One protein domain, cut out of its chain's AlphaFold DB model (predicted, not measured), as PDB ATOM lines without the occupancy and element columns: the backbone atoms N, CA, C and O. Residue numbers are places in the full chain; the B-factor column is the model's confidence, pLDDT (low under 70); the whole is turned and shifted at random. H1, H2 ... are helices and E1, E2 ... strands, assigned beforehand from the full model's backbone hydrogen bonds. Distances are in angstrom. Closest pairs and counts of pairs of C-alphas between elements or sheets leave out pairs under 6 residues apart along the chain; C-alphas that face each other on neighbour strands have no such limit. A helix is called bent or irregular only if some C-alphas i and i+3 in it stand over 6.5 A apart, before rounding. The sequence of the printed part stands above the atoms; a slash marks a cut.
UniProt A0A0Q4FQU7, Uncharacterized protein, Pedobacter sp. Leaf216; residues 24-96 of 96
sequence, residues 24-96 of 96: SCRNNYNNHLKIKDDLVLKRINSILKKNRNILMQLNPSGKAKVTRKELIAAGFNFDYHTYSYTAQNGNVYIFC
ATOM      1  N   SER A  24       3.447 -44.292 -52.391       96.94
ATOM      2  CA  SER A  24       2.010 -44.212 -52.093       96.94
ATOM      3  C   SER A  24       1.594 -45.295 -51.092       96.94
ATOM      4  O   SER A  24       1.013 -44.978 -50.056       96.94
ATOM      5  N   CYS A  25       2.011 -46.543 -51.317       96.75
ATOM      6  CA  CYS A  25       1.767 -47.665 -50.413       96.75
ATOM      7  C   CYS A  25       2.415 -47.469 -49.039       96.75
ATOM      8  O   CYS A  25       1.835 -47.832 -48.018       96.75
ATOM      9  N   ARG A  26       3.607 -46.860 -48.978       95.88
ATOM     10  CA  ARG A  26       4.236 -46.508 -47.696       95.88
ATOM     11  C   ARG A  26       3.379 -45.508 -46.920       95.88
ATOM     12  O   ARG A  26       3.166 -45.682 -45.721       95.88
ATOM     13  N   ASN A  27       2.912 -44.461 -47.594       96.25
ATOM     14  CA  ASN A  27       2.101 -43.421 -46.969       96.25
ATOM     15  C   ASN A  27       0.745 -43.965 -46.523       96.25
ATOM     16  O   ASN A  27       0.338 -43.703 -45.395       96.25
ATOM     17  N   ASN A  28       0.083 -44.761 -47.364       95.75
ATOM     18  CA  ASN A  28      -1.210 -45.351 -47.046       95.75
ATOM     19  C   ASN A  28      -1.130 -46.269 -45.821       95.75
ATOM     20  O   ASN A  28      -1.867 -46.072 -44.857       95.75
ATOM     21  N   TYR A  29      -0.150 -47.173 -45.793       95.25
ATOM     22  CA  TYR A  29       0.092 -48.045 -44.647       95.25
ATOM     23  C   TYR A  29       0.314 -47.255 -43.349       95.25
ATOM     24  O   TYR A  29      -0.313 -47.528 -42.326       95.25
ATOM     25  N   ASN A  30       1.162 -46.221 -43.386       93.25
ATOM     26  CA  ASN A  30       1.422 -45.377 -42.217       93.25
ATOM     27  C   ASN A  30       0.192 -44.564 -41.783       93.25
ATOM     28  O   ASN A  30      -0.008 -44.356 -40.586       93.25
ATOM     29  N   ASN A  31      -0.637 -44.112 -42.726       91.06
ATOM     30  CA  ASN A  31      -1.900 -43.450 -42.418       91.06
ATOM     31  C   ASN A  31      -2.865 -44.424 -41.741       91.06
ATOM     32  O   ASN A  31      -3.405 -44.090 -40.692       91.06
ATOM     33  N   HIS A  32      -3.012 -45.646 -42.262       89.00
ATOM     34  CA  HIS A  32      -3.843 -46.681 -41.648       89.00
ATOM     35  C   HIS A  32      -3.441 -46.985 -40.204       89.00
ATOM     36  O   HIS A  32      -4.317 -47.079 -39.344       89.00
ATOM     37  N   LEU A  33      -2.138 -47.060 -39.912       87.31
ATOM     38  CA  LEU A  33      -1.654 -47.234 -38.539       87.31
ATOM     39  C   LEU A  33      -2.071 -46.076 -37.617       87.31
ATOM     40  O   LEU A  33      -2.435 -46.315 -36.469       87.31
ATOM     41  N   LYS A  34      -2.077 -44.834 -38.117       84.81
ATOM     42  CA  LYS A  34      -2.449 -43.637 -37.343       84.81
ATOM     43  C   LYS A  34      -3.958 -43.448 -37.164       84.81
ATOM     44  O   LYS A  34      -4.364 -42.783 -36.213       84.81
ATOM     45  N   ILE A  35      -4.798 -44.012 -38.041       84.31
ATOM     46  CA  ILE A  35      -6.264 -43.828 -37.990       84.31
ATOM     47  C   ILE A  35      -6.834 -44.267 -36.640       84.31
ATOM     48  O   ILE A  35      -7.691 -43.579 -36.089       84.31
ATOM     49  N   LYS A  36      -6.378 -45.399 -36.091       74.12
ATOM     50  CA  LYS A  36      -6.922 -45.919 -34.830       74.12
ATOM     51  C   LYS A  36      -6.690 -44.944 -33.671       74.12
ATOM     52  O   LYS A  36      -7.628 -44.674 -32.923       74.12
ATOM     53  N   ASP A  37      -5.488 -44.386 -33.569       79.38
ATOM     54  CA  ASP A  37      -5.139 -43.427 -32.518       79.38
ATOM     55  C   ASP A  37      -5.894 -42.101 -32.700       79.38
ATOM     56  O   ASP A  37      -6.447 -41.555 -31.743       79.38
ATOM     57  N   ASP A  38      -6.016 -41.624 -33.943       86.00
ATOM     58  CA  ASP A  38      -6.761 -40.404 -34.272       86.00
ATOM     59  C   ASP A  38      -8.261 -40.527 -33.941       86.00
ATOM     60  O   ASP A  38      -8.865 -39.601 -33.395       86.00
ATOM     61  N   LEU A  39      -8.874 -41.691 -34.182       89.81
ATOM     62  CA  LEU A  39     -10.275 -41.948 -33.821       89.81
ATOM     63  C   LEU A  39     -10.508 -41.900 -32.305       89.81
ATOM     64  O   LEU A  39     -11.515 -41.341 -31.858       89.81
ATOM     65  N   VAL A  40      -9.590 -42.459 -31.509       91.50
ATOM     66  CA  VAL A  40      -9.677 -42.415 -30.041       91.50
ATOM     67  C   VAL A  40      -9.591 -40.972 -29.551       91.50
ATOM     68  O   VAL A  40     -10.466 -40.528 -28.807       91.50
ATOM     69  N   LEU A  41      -8.601 -40.214 -30.026       91.50
ATOM     70  CA  LEU A  41      -8.430 -38.806 -29.663       91.50
ATOM     71  C   LEU A  41      -9.647 -37.961 -30.064       91.50
ATOM     72  O   LEU A  41     -10.161 -37.190 -29.251       91.50
ATOM     73  N   LYS A  42     -10.171 -38.144 -31.281       93.50
ATOM     74  CA  LYS A  42     -11.391 -37.467 -31.753       93.50
ATOM     75  C   LYS A  42     -12.595 -37.763 -30.864       93.50
ATOM     76  O   LYS A  42     -13.352 -36.846 -30.541       93.50
ATOM     77  N   ARG A  43     -12.764 -39.016 -30.433       95.25
ATOM     78  CA  ARG A  43     -13.857 -39.412 -29.536       95.25
ATOM     79  C   ARG A  43     -13.727 -38.754 -28.163       95.25
ATOM     80  O   ARG A  43     -14.708 -38.195 -27.681       95.25
ATOM     81  N   ILE A  44     -12.535 -38.771 -27.568       95.56
ATOM     82  CA  ILE A  44     -12.263 -38.122 -26.275       95.56
ATOM     83  C   ILE A  44     -12.554 -36.620 -26.367       95.56
ATOM     84  O   ILE A  44     -13.325 -36.087 -25.570       95.56
ATOM     85  N   ASN A  45     -12.028 -35.953 -27.395       95.88
ATOM     86  CA  ASN A  45     -12.245 -34.522 -27.613       95.88
ATOM     87  C   ASN A  45     -13.723 -34.178 -27.840       95.88
ATOM     88  O   ASN A  45     -14.197 -33.146 -27.365       95.88
ATOM     89  N   SER A  46     -14.475 -35.040 -28.530       97.00
ATOM     90  CA  SER A  46     -15.920 -34.870 -28.707       97.00
ATOM     91  C   SER A  46     -16.669 -34.912 -27.369       97.00
ATOM     92  O   SER A  46     -17.513 -34.049 -27.114       97.00
ATOM     93  N   ILE A  47     -16.318 -35.853 -26.484       97.50
ATOM     94  CA  ILE A  47     -16.918 -35.969 -25.147       97.50
ATOM     95  C   ILE A  47     -16.569 -34.746 -24.291       97.50
ATOM     96  O   ILE A  47     -17.470 -34.129 -23.727       97.50
ATOM     97  N   LEU A  48     -15.294 -34.344 -24.249       97.12
ATOM     98  CA  LEU A  48     -14.851 -33.165 -23.496       97.12
ATOM     99  C   LEU A  48     -15.550 -31.887 -23.981       97.12
ATOM    100  O   LEU A  48     -16.027 -31.096 -23.169       97.12
ATOM    101  N   LYS A  49     -15.694 -31.712 -25.301       97.25
ATOM    102  CA  LYS A  49     -16.423 -30.577 -25.883       97.25
ATOM    103  C   LYS A  49     -17.900 -30.583 -25.483       97.25
ATOM    104  O   LYS A  49     -18.437 -29.535 -25.132       97.25
ATOM    105  N   LYS A  50     -18.557 -31.749 -25.500       97.75
ATOM    106  CA  LYS A  50     -19.948 -31.888 -25.041       97.75
ATOM    107  C   LYS A  50     -20.077 -31.528 -23.559       97.75
ATOM    108  O   LYS A  50     -20.936 -30.726 -23.205       97.75
ATOM    109  N   ASN A  51     -19.200 -32.066 -22.720       97.31
ATOM    110  CA  ASN A  51     -19.174 -31.786 -21.289       97.31
ATOM    111  C   ASN A  51     -18.975 -30.296 -20.998       97.31
ATOM    112  O   ASN A  51     -19.732 -29.717 -20.223       97.31
ATOM    113  N   ARG A  52     -18.027 -29.648 -21.683       95.81
ATOM    114  CA  ARG A  52     -17.800 -28.204 -21.577       95.81
ATOM    115  C   ARG A  52     -19.044 -27.389 -21.940       95.81
ATOM    116  O   ARG A  52     -19.390 -26.467 -21.209       95.81
ATOM    117  N   ASN A  53     -19.735 -27.745 -23.023       96.62
ATOM    118  CA  ASN A  53     -20.969 -27.064 -23.426       96.62
ATOM    119  C   ASN A  53     -22.068 -27.193 -22.361       96.62
ATOM    120  O   ASN A  53     -22.741 -26.209 -22.066       96.62
ATOM    121  N   ILE A  54     -22.216 -28.374 -21.753       96.50
ATOM    122  CA  ILE A  54     -23.173 -28.602 -20.661       96.50
ATOM    123  C   ILE A  54     -22.829 -27.722 -19.455       96.50
ATOM    124  O   ILE A  54     -23.703 -27.040 -18.923       96.50
ATOM    125  N   LEU A  55     -21.555 -27.687 -19.042       94.06
ATOM    126  CA  LEU A  55     -21.124 -26.839 -17.927       94.06
ATOM    127  C   LEU A  55     -21.366 -25.355 -18.218       94.06
ATOM    128  O   LEU A  55     -21.850 -24.650 -17.344       94.06
ATOM    129  N   MET A  56     -21.086 -24.888 -19.439       93.69
ATOM    130  CA  MET A  56     -21.363 -23.506 -19.844       93.69
ATOM    131  C   MET A  56     -22.854 -23.157 -19.762       93.69
ATOM    132  O   MET A  56     -23.201 -22.081 -19.287       93.69
ATOM    133  N   GLN A  57     -23.736 -24.059 -20.200       94.31
ATOM    134  CA  GLN A  57     -25.186 -23.844 -20.162       94.31
ATOM    135  C   GLN A  57     -25.735 -23.796 -18.734       94.31
ATOM    136  O   GLN A  57     -26.593 -22.973 -18.430       94.31
ATOM    137  N   LEU A  58     -25.235 -24.666 -17.857       92.62
ATOM    138  CA  LEU A  58     -25.692 -24.763 -16.468       92.62
ATOM    139  C   LEU A  58     -25.014 -23.743 -15.544       92.62
ATOM    140  O   LEU A  58     -25.391 -23.620 -14.380       92.62
ATOM    141  N   ASN A  59     -24.020 -23.013 -16.051       91.88
ATOM    142  CA  ASN A  59     -23.261 -22.027 -15.298       91.88
ATOM    143  C   ASN A  59     -23.093 -20.686 -16.051       91.88
ATOM    144  O   ASN A  59     -21.966 -20.250 -16.298       91.88
ATOM    145  N   PRO A  60     -24.196 -20.003 -16.412       90.19
ATOM    146  CA  PRO A  60     -24.151 -18.795 -17.242       90.19
ATOM    147  C   PRO A  60     -23.572 -17.566 -16.524       90.19
ATOM    148  O   PRO A  60     -23.144 -16.619 -17.178       90.19
ATOM    149  N   SER A  61     -23.570 -17.557 -15.187       90.25
ATOM    150  CA  SER A  61     -23.269 -16.364 -14.377       90.25
ATOM    151  C   SER A  61     -22.149 -16.565 -13.349       90.25
ATOM    152  O   SER A  61     -21.996 -15.742 -12.450       90.25
ATOM    153  N   GLY A  62     -21.353 -17.636 -13.452       84.06
ATOM    154  CA  GLY A  62     -20.117 -17.775 -12.673       84.06
ATOM    155  C   GLY A  62     -20.019 -19.032 -11.816       84.06
ATOM    156  O   GLY A  62     -19.373 -19.982 -12.228       84.06
ATOM    157  N   LYS A  63     -20.541 -19.046 -10.586       84.88
ATOM    158  CA  LYS A  63     -20.473 -20.223  -9.698       84.88
ATOM    159  C   LYS A  63     -21.867 -20.821  -9.543       84.88
ATOM    160  O   LYS A  63     -22.694 -20.256  -8.834       84.88
ATOM    161  N   ALA A  64     -22.102 -21.978 -10.154       86.88
ATOM    162  CA  ALA A  64     -23.356 -22.717 -10.045       86.88
ATOM    163  C   ALA A  64     -23.201 -23.986  -9.196       86.88
ATOM    164  O   ALA A  64     -22.149 -24.629  -9.188       86.88
ATOM    165  N   LYS A  65     -24.274 -24.364  -8.494       88.31
ATOM    166  CA  LYS A  65     -24.397 -25.667  -7.834       88.31
ATOM    167  C   LYS A  65     -25.408 -26.491  -8.619       88.31
ATOM    168  O   LYS A  65     -26.573 -26.124  -8.679       88.31
ATOM    169  N   VAL A  66     -24.943 -27.587  -9.205       90.44
ATOM    170  CA  VAL A  66     -25.742 -28.476 -10.054       90.44
ATOM    171  C   VAL A  66     -25.689 -29.876  -9.464       90.44
ATOM    172  O   VAL A  66     -24.645 -30.319  -8.980       90.44
ATOM    173  N   THR A  67     -26.811 -30.585  -9.473       91.81
ATOM    174  CA  THR A  67     -26.855 -31.966  -9.000       91.81
ATOM    175  C   THR A  67     -26.236 -32.916 -10.024       91.81
ATOM    176  O   THR A  67     -26.294 -32.713 -11.239       91.81
ATOM    177  N   ARG A  68     -25.697 -34.042  -9.547       91.25
ATOM    178  CA  ARG A  68     -25.189 -35.101 -10.434       91.25
ATOM    179  C   ARG A  68     -26.271 -35.611 -11.397       91.25
ATOM    180  O   ARG A  68     -25.967 -35.911 -12.546       91.25
ATOM    181  N   LYS A  69     -27.525 -35.694 -10.939       95.25
ATOM    182  CA  LYS A  69     -28.664 -36.174 -11.737       95.25
ATOM    183  C   LYS A  69     -28.945 -35.262 -12.936       95.25
ATOM    184  O   LYS A  69     -29.167 -35.776 -14.025       95.25
ATOM    185  N   GLU A  70     -28.888 -33.944 -12.752       94.62
ATOM    186  CA  GLU A  70     -29.075 -32.969 -13.839       94.62
ATOM    187  C   GLU A  70     -27.972 -33.078 -14.892       94.62
ATOM    188  O   GLU A  70     -28.260 -33.124 -16.086       94.62
ATOM    189  N   LEU A  71     -26.714 -33.214 -14.464       94.69
ATOM    190  CA  LEU A  71     -25.585 -33.418 -15.375       94.69
ATOM    191  C   LEU A  71     -25.722 -34.721 -16.175       94.69
ATOM    192  O   LEU A  71     -25.522 -34.718 -17.389       94.69
ATOM    193  N   ILE A  72     -26.116 -35.823 -15.527       95.62
ATOM    194  CA  ILE A  72     -26.380 -37.099 -16.213       95.62
ATOM    195  C   ILE A  72     -27.517 -36.939 -17.229       95.62
ATOM    196  O   ILE A  72     -27.379 -37.394 -18.362       95.62
ATOM    197  N   ALA A  73     -28.610 -36.269 -16.853       96.56
ATOM    198  CA  ALA A  73     -29.743 -36.028 -17.744       96.56
ATOM    199  C   ALA A  73     -29.359 -35.161 -18.958       96.56
ATOM    200  O   ALA A  73     -29.821 -35.423 -20.066       96.56
ATOM    201  N   ALA A  74     -28.454 -34.193 -18.781       96.06
ATOM    202  CA  ALA A  74     -27.867 -33.408 -19.871       96.06
ATOM    203  C   ALA A  74     -26.857 -34.207 -20.728       96.06
ATOM    204  O   ALA A  74     -26.404 -33.749 -21.780       96.06
ATOM    205  N   GLY A  75     -26.497 -35.420 -20.302       96.81
ATOM    206  CA  GLY A  75     -25.565 -36.302 -20.993       96.81
ATOM    207  C   GLY A  75     -24.095 -35.974 -20.739       96.81
ATOM    208  O   GLY A  75     -23.274 -36.232 -21.625       96.81
ATOM    209  N   PHE A  76     -23.783 -35.400 -19.573       96.88
ATOM    210  CA  PHE A  76     -22.423 -35.181 -19.089       96.88
ATOM    211  C   PHE A  76     -21.769 -36.519 -18.733       96.88
ATOM    212  O   PHE A  76     -22.352 -37.337 -18.018       96.88
ATOM    213  N   ASN A  77     -20.541 -36.733 -19.197       96.81
ATOM    214  CA  ASN A  77     -19.775 -37.935 -18.897       96.81
ATOM    215  C   ASN A  77     -18.713 -37.659 -17.819       96.81
ATOM    216  O   ASN A  77     -17.712 -37.004 -18.094       96.81
ATOM    217  N   PHE A  78     -18.914 -38.184 -16.610       94.19
ATOM    218  CA  PHE A  78     -18.011 -37.964 -15.473       94.19
ATOM    219  C   PHE A  78     -16.632 -38.616 -15.633       94.19
ATOM    220  O   PHE A  78     -15.686 -38.144 -15.006       94.19
ATOM    221  N   ASP A  79     -16.487 -39.616 -16.504       95.25
ATOM    222  CA  ASP A  79     -15.199 -40.274 -16.760       95.25
ATOM    223  C   ASP A  79     -14.261 -39.406 -17.617       95.25
ATOM    224  O   ASP A  79     -13.069 -39.682 -17.719       95.25
ATOM    225  N   TYR A  80     -14.787 -38.336 -18.228       96.12
ATOM    226  CA  TYR A  80     -14.046 -37.452 -19.126       96.12
ATOM    227  C   TYR A  80     -14.167 -35.997 -18.683       96.12
ATOM    228  O   TYR A  80     -15.072 -35.270 -19.081       96.12
ATOM    229  N   HIS A  81     -13.219 -35.544 -17.879       94.56
ATOM    230  CA  HIS A  81     -13.097 -34.152 -17.469       94.56
ATOM    231  C   HIS A  81     -11.611 -33.805 -17.335       94.56
ATOM    232  O   HIS A  81     -10.775 -34.699 -17.218       94.56
ATOM    233  N   THR A  82     -11.260 -32.522 -17.413       94.62
ATOM    234  CA  THR A  82      -9.847 -32.106 -17.429       94.62
ATOM    235  C   THR A  82      -9.271 -31.992 -16.028       94.62
ATOM    236  O   THR A  82      -8.091 -32.270 -15.826       94.62
ATOM    237  N   TYR A  83     -10.098 -31.605 -15.055       93.81
ATOM    238  CA  TYR A  83      -9.680 -31.476 -13.667       93.81
ATOM    239  C   TYR A  83     -10.865 -31.541 -12.704       93.81
ATOM    240  O   TYR A  83     -11.976 -31.110 -13.029       93.81
ATOM    241  N   SER A  84     -10.628 -32.055 -11.502       92.06
ATOM    242  CA  SER A  84     -11.565 -31.961 -10.389       92.06
ATOM    243  C   SER A  84     -10.850 -31.486  -9.129       92.06
ATOM    244  O   SER A  84      -9.700 -31.830  -8.870       92.06
ATOM    245  N   TYR A  85     -11.540 -30.656  -8.352       92.69
ATOM    246  CA  TYR A  85     -11.052 -30.130  -7.085       92.69
ATOM    247  C   TYR A  85     -12.047 -30.442  -5.977       92.69
ATOM    248  O   TYR A  85     -13.208 -30.037  -6.048       92.69
ATOM    249  N   THR A  86     -11.582 -31.117  -4.933       94.50
ATOM    250  CA  THR A  86     -12.365 -31.358  -3.721       94.50
ATOM    251  C   THR A  86     -11.970 -30.328  -2.673       94.50
ATOM    252  O   THR A  86     -10.833 -30.305  -2.203       94.50
ATOM    253  N   ALA A  87     -12.905 -29.457  -2.313       92.94
ATOM    254  CA  ALA A  87     -12.707 -28.476  -1.257       92.94
ATOM    255  C   ALA A  87     -12.725 -29.135   0.132       92.94
ATOM    256  O   ALA A  87     -13.282 -30.215   0.321       92.94
ATOM    257  N   GLN A  88     -12.181 -28.439   1.135       94.31
ATOM    258  CA  GLN A  88     -12.120 -28.919   2.525       94.31
ATOM    259  C   GLN A  88     -13.498 -29.245   3.125       94.31
ATOM    260  O   GLN A  88     -13.612 -30.100   3.993       94.31
ATOM    261  N   ASN A  89     -14.558 -28.599   2.635       92.62
ATOM    262  CA  ASN A  89     -15.941 -28.869   3.032       92.62
ATOM    263  C   ASN A  89     -16.594 -30.035   2.261       92.62
ATOM    264  O   ASN A  89     -17.814 -30.177   2.294       92.62
ATOM    265  N   GLY A  90     -15.812 -30.826   1.522       88.75
ATOM    266  CA  GLY A  90     -16.275 -31.983   0.753       88.75
ATOM    267  C   GLY A  90     -16.956 -31.647  -0.578       88.75
ATOM    268  O   GLY A  90     -17.348 -32.558  -1.303       88.75
ATOM    269  N   ASN A  91     -17.096 -30.366  -0.939       88.06
ATOM    270  CA  ASN A  91     -17.668 -29.992  -2.233       88.06
ATOM    271  C   ASN A  91     -16.686 -30.291  -3.371       88.06
ATOM    272  O   ASN A  91     -15.535 -29.855  -3.329       88.06
ATOM    273  N   VAL A  92     -17.171 -30.964  -4.414       87.50
ATOM    274  CA  VAL A  92     -16.394 -31.280  -5.618       87.50
ATOM    275  C   VAL A  92     -16.716 -30.275  -6.724       87.50
ATOM    276  O   VAL A  92     -17.879 -30.069  -7.071       87.50
ATOM    277  N   TYR A  93     -15.677 -29.674  -7.290       89.19
ATOM    278  CA  TYR A  93     -15.725 -28.771  -8.434       89.19
ATOM    279  C   TYR A  93     -15.160 -29.500  -9.651       89.19
ATOM    280  O   TYR A  93     -14.048 -30.021  -9.588       89.19
ATOM    281  N   ILE A  94     -15.919 -29.549 -10.745       88.62
ATOM    282  CA  ILE A  94     -15.539 -30.245 -11.981       88.62
ATOM    283  C   ILE A  94     -15.266 -29.215 -13.074       88.62
ATOM    284  O   ILE A  94     -16.049 -28.284 -13.260       88.62
ATOM    285  N   PHE A  95     -14.178 -29.418 -13.815       87.00
ATOM    286  CA  PHE A  95     -13.732 -28.549 -14.899       87.00
ATOM    287  C   PHE A  95     -13.577 -29.346 -16.202       87.00
ATOM    288  O   PHE A  95     -13.213 -30.525 -16.184       87.00
ATOM    289  N   CYS A  96     -13.888 -28.710 -17.335       83.94
ATOM    290  CA  CYS A  96     -13.732 -29.263 -18.685       83.94
ATOM    291  C   CYS A  96     -13.060 -28.250 -19.610       83.94
ATOM    292  O   CYS A  96     -13.594 -27.125 -19.784       83.94
TER     293      CYS A  96
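This is residues 24 to 96 of the 96 residues of an uncharacterized protein of Pedobacter sp. Leaf216 (UniProt A0A0Q4FQU7). A two-stranded hairpin, E1 and E2, and a short helix, H2, form a small loose head by the later part of one long bent helix, H1, whose first residues, 24 to 43, stick out from it as a free arm. That arm makes much of the length of the whole, and the links between the parts fold back to bring H2 and the hairpin near H1b, the second arm of H1. The printed part has 73 residues, with two named helices and two named strands in the order H1, H2, E1, E2; the sheet has the order E1 - E2 and is antiparallel, and the class is mostly helix. The whole is extended, with a radius of gyration of the C-alphas of 17.6 A and spans of 58 by 25 by 20 A.

Strand E1 is residues 83 to 86, 10.3 A from first to last C-alpha, and strand E2 is residues 92 to 95, 10.0 A, ending with C-alpha 95 at (-13.732, -28.549, -14.899). Helix H1, residues 24 to 58, was assigned as one helix by its hydrogen bonds but is bent: C-alphas 33 and 36 are 6.6 A apart. Its arm H1a, residues 24 to 33, is 14.4 A long and begins with C-alpha 24 at (2.010, -44.212, -52.093). Its arm H1b, residues 36 to 58, is 33.7 A long and ends with C-alpha 58 at (-25.692, -24.763, -16.468). Helix H2 is residues 68 to 73, 8.7 A long.

E1 and E2 are a hairpin of antiparallel neighbour strands, with 164 degrees between their directions. The C-alphas of Thr 86 and Val 92 face each other at 4.5 A. N 93 and O 85 are within hydrogen-bond range at 2.8 A, and N 95 and O 83 at 2.9 A. The closest C-alphas of H1b and E2 are those of Arg 52 and Phe 95, 7.8 A apart, while H1b and E1 are apart. H1b and H2 are close but not clearly touching, their closest C-alphas being those of Ile 54 and Leu 71, 7.5 A apart. Their lines stand at a steep tilt of 69.6 degrees, only just short of about perpendicular, and they run opposite ways. H2 and E2 are apart. H1a and H1b stand at a steep tilt of 49 degrees, and H1a is apart from H2, E1 and E2. In H1a, H1b and H2 every O i to N i+4 pair is within hydrogen-bond range.

The two C-alphas farthest apart are those of Ser 24 and Asn 89, 60.0 A. Without the free residues 24 to 43, the body of 53 residues spans 32 by 21 by 19 A. The printed part has no cut and ends at Cys 96, the chain's last residue. The link from E1 to E2 is tight, and those from H1 to H2 and from H2 to E1 are short. The mean pLDDT of the printed part is 92.3, and no printed residue is under 70.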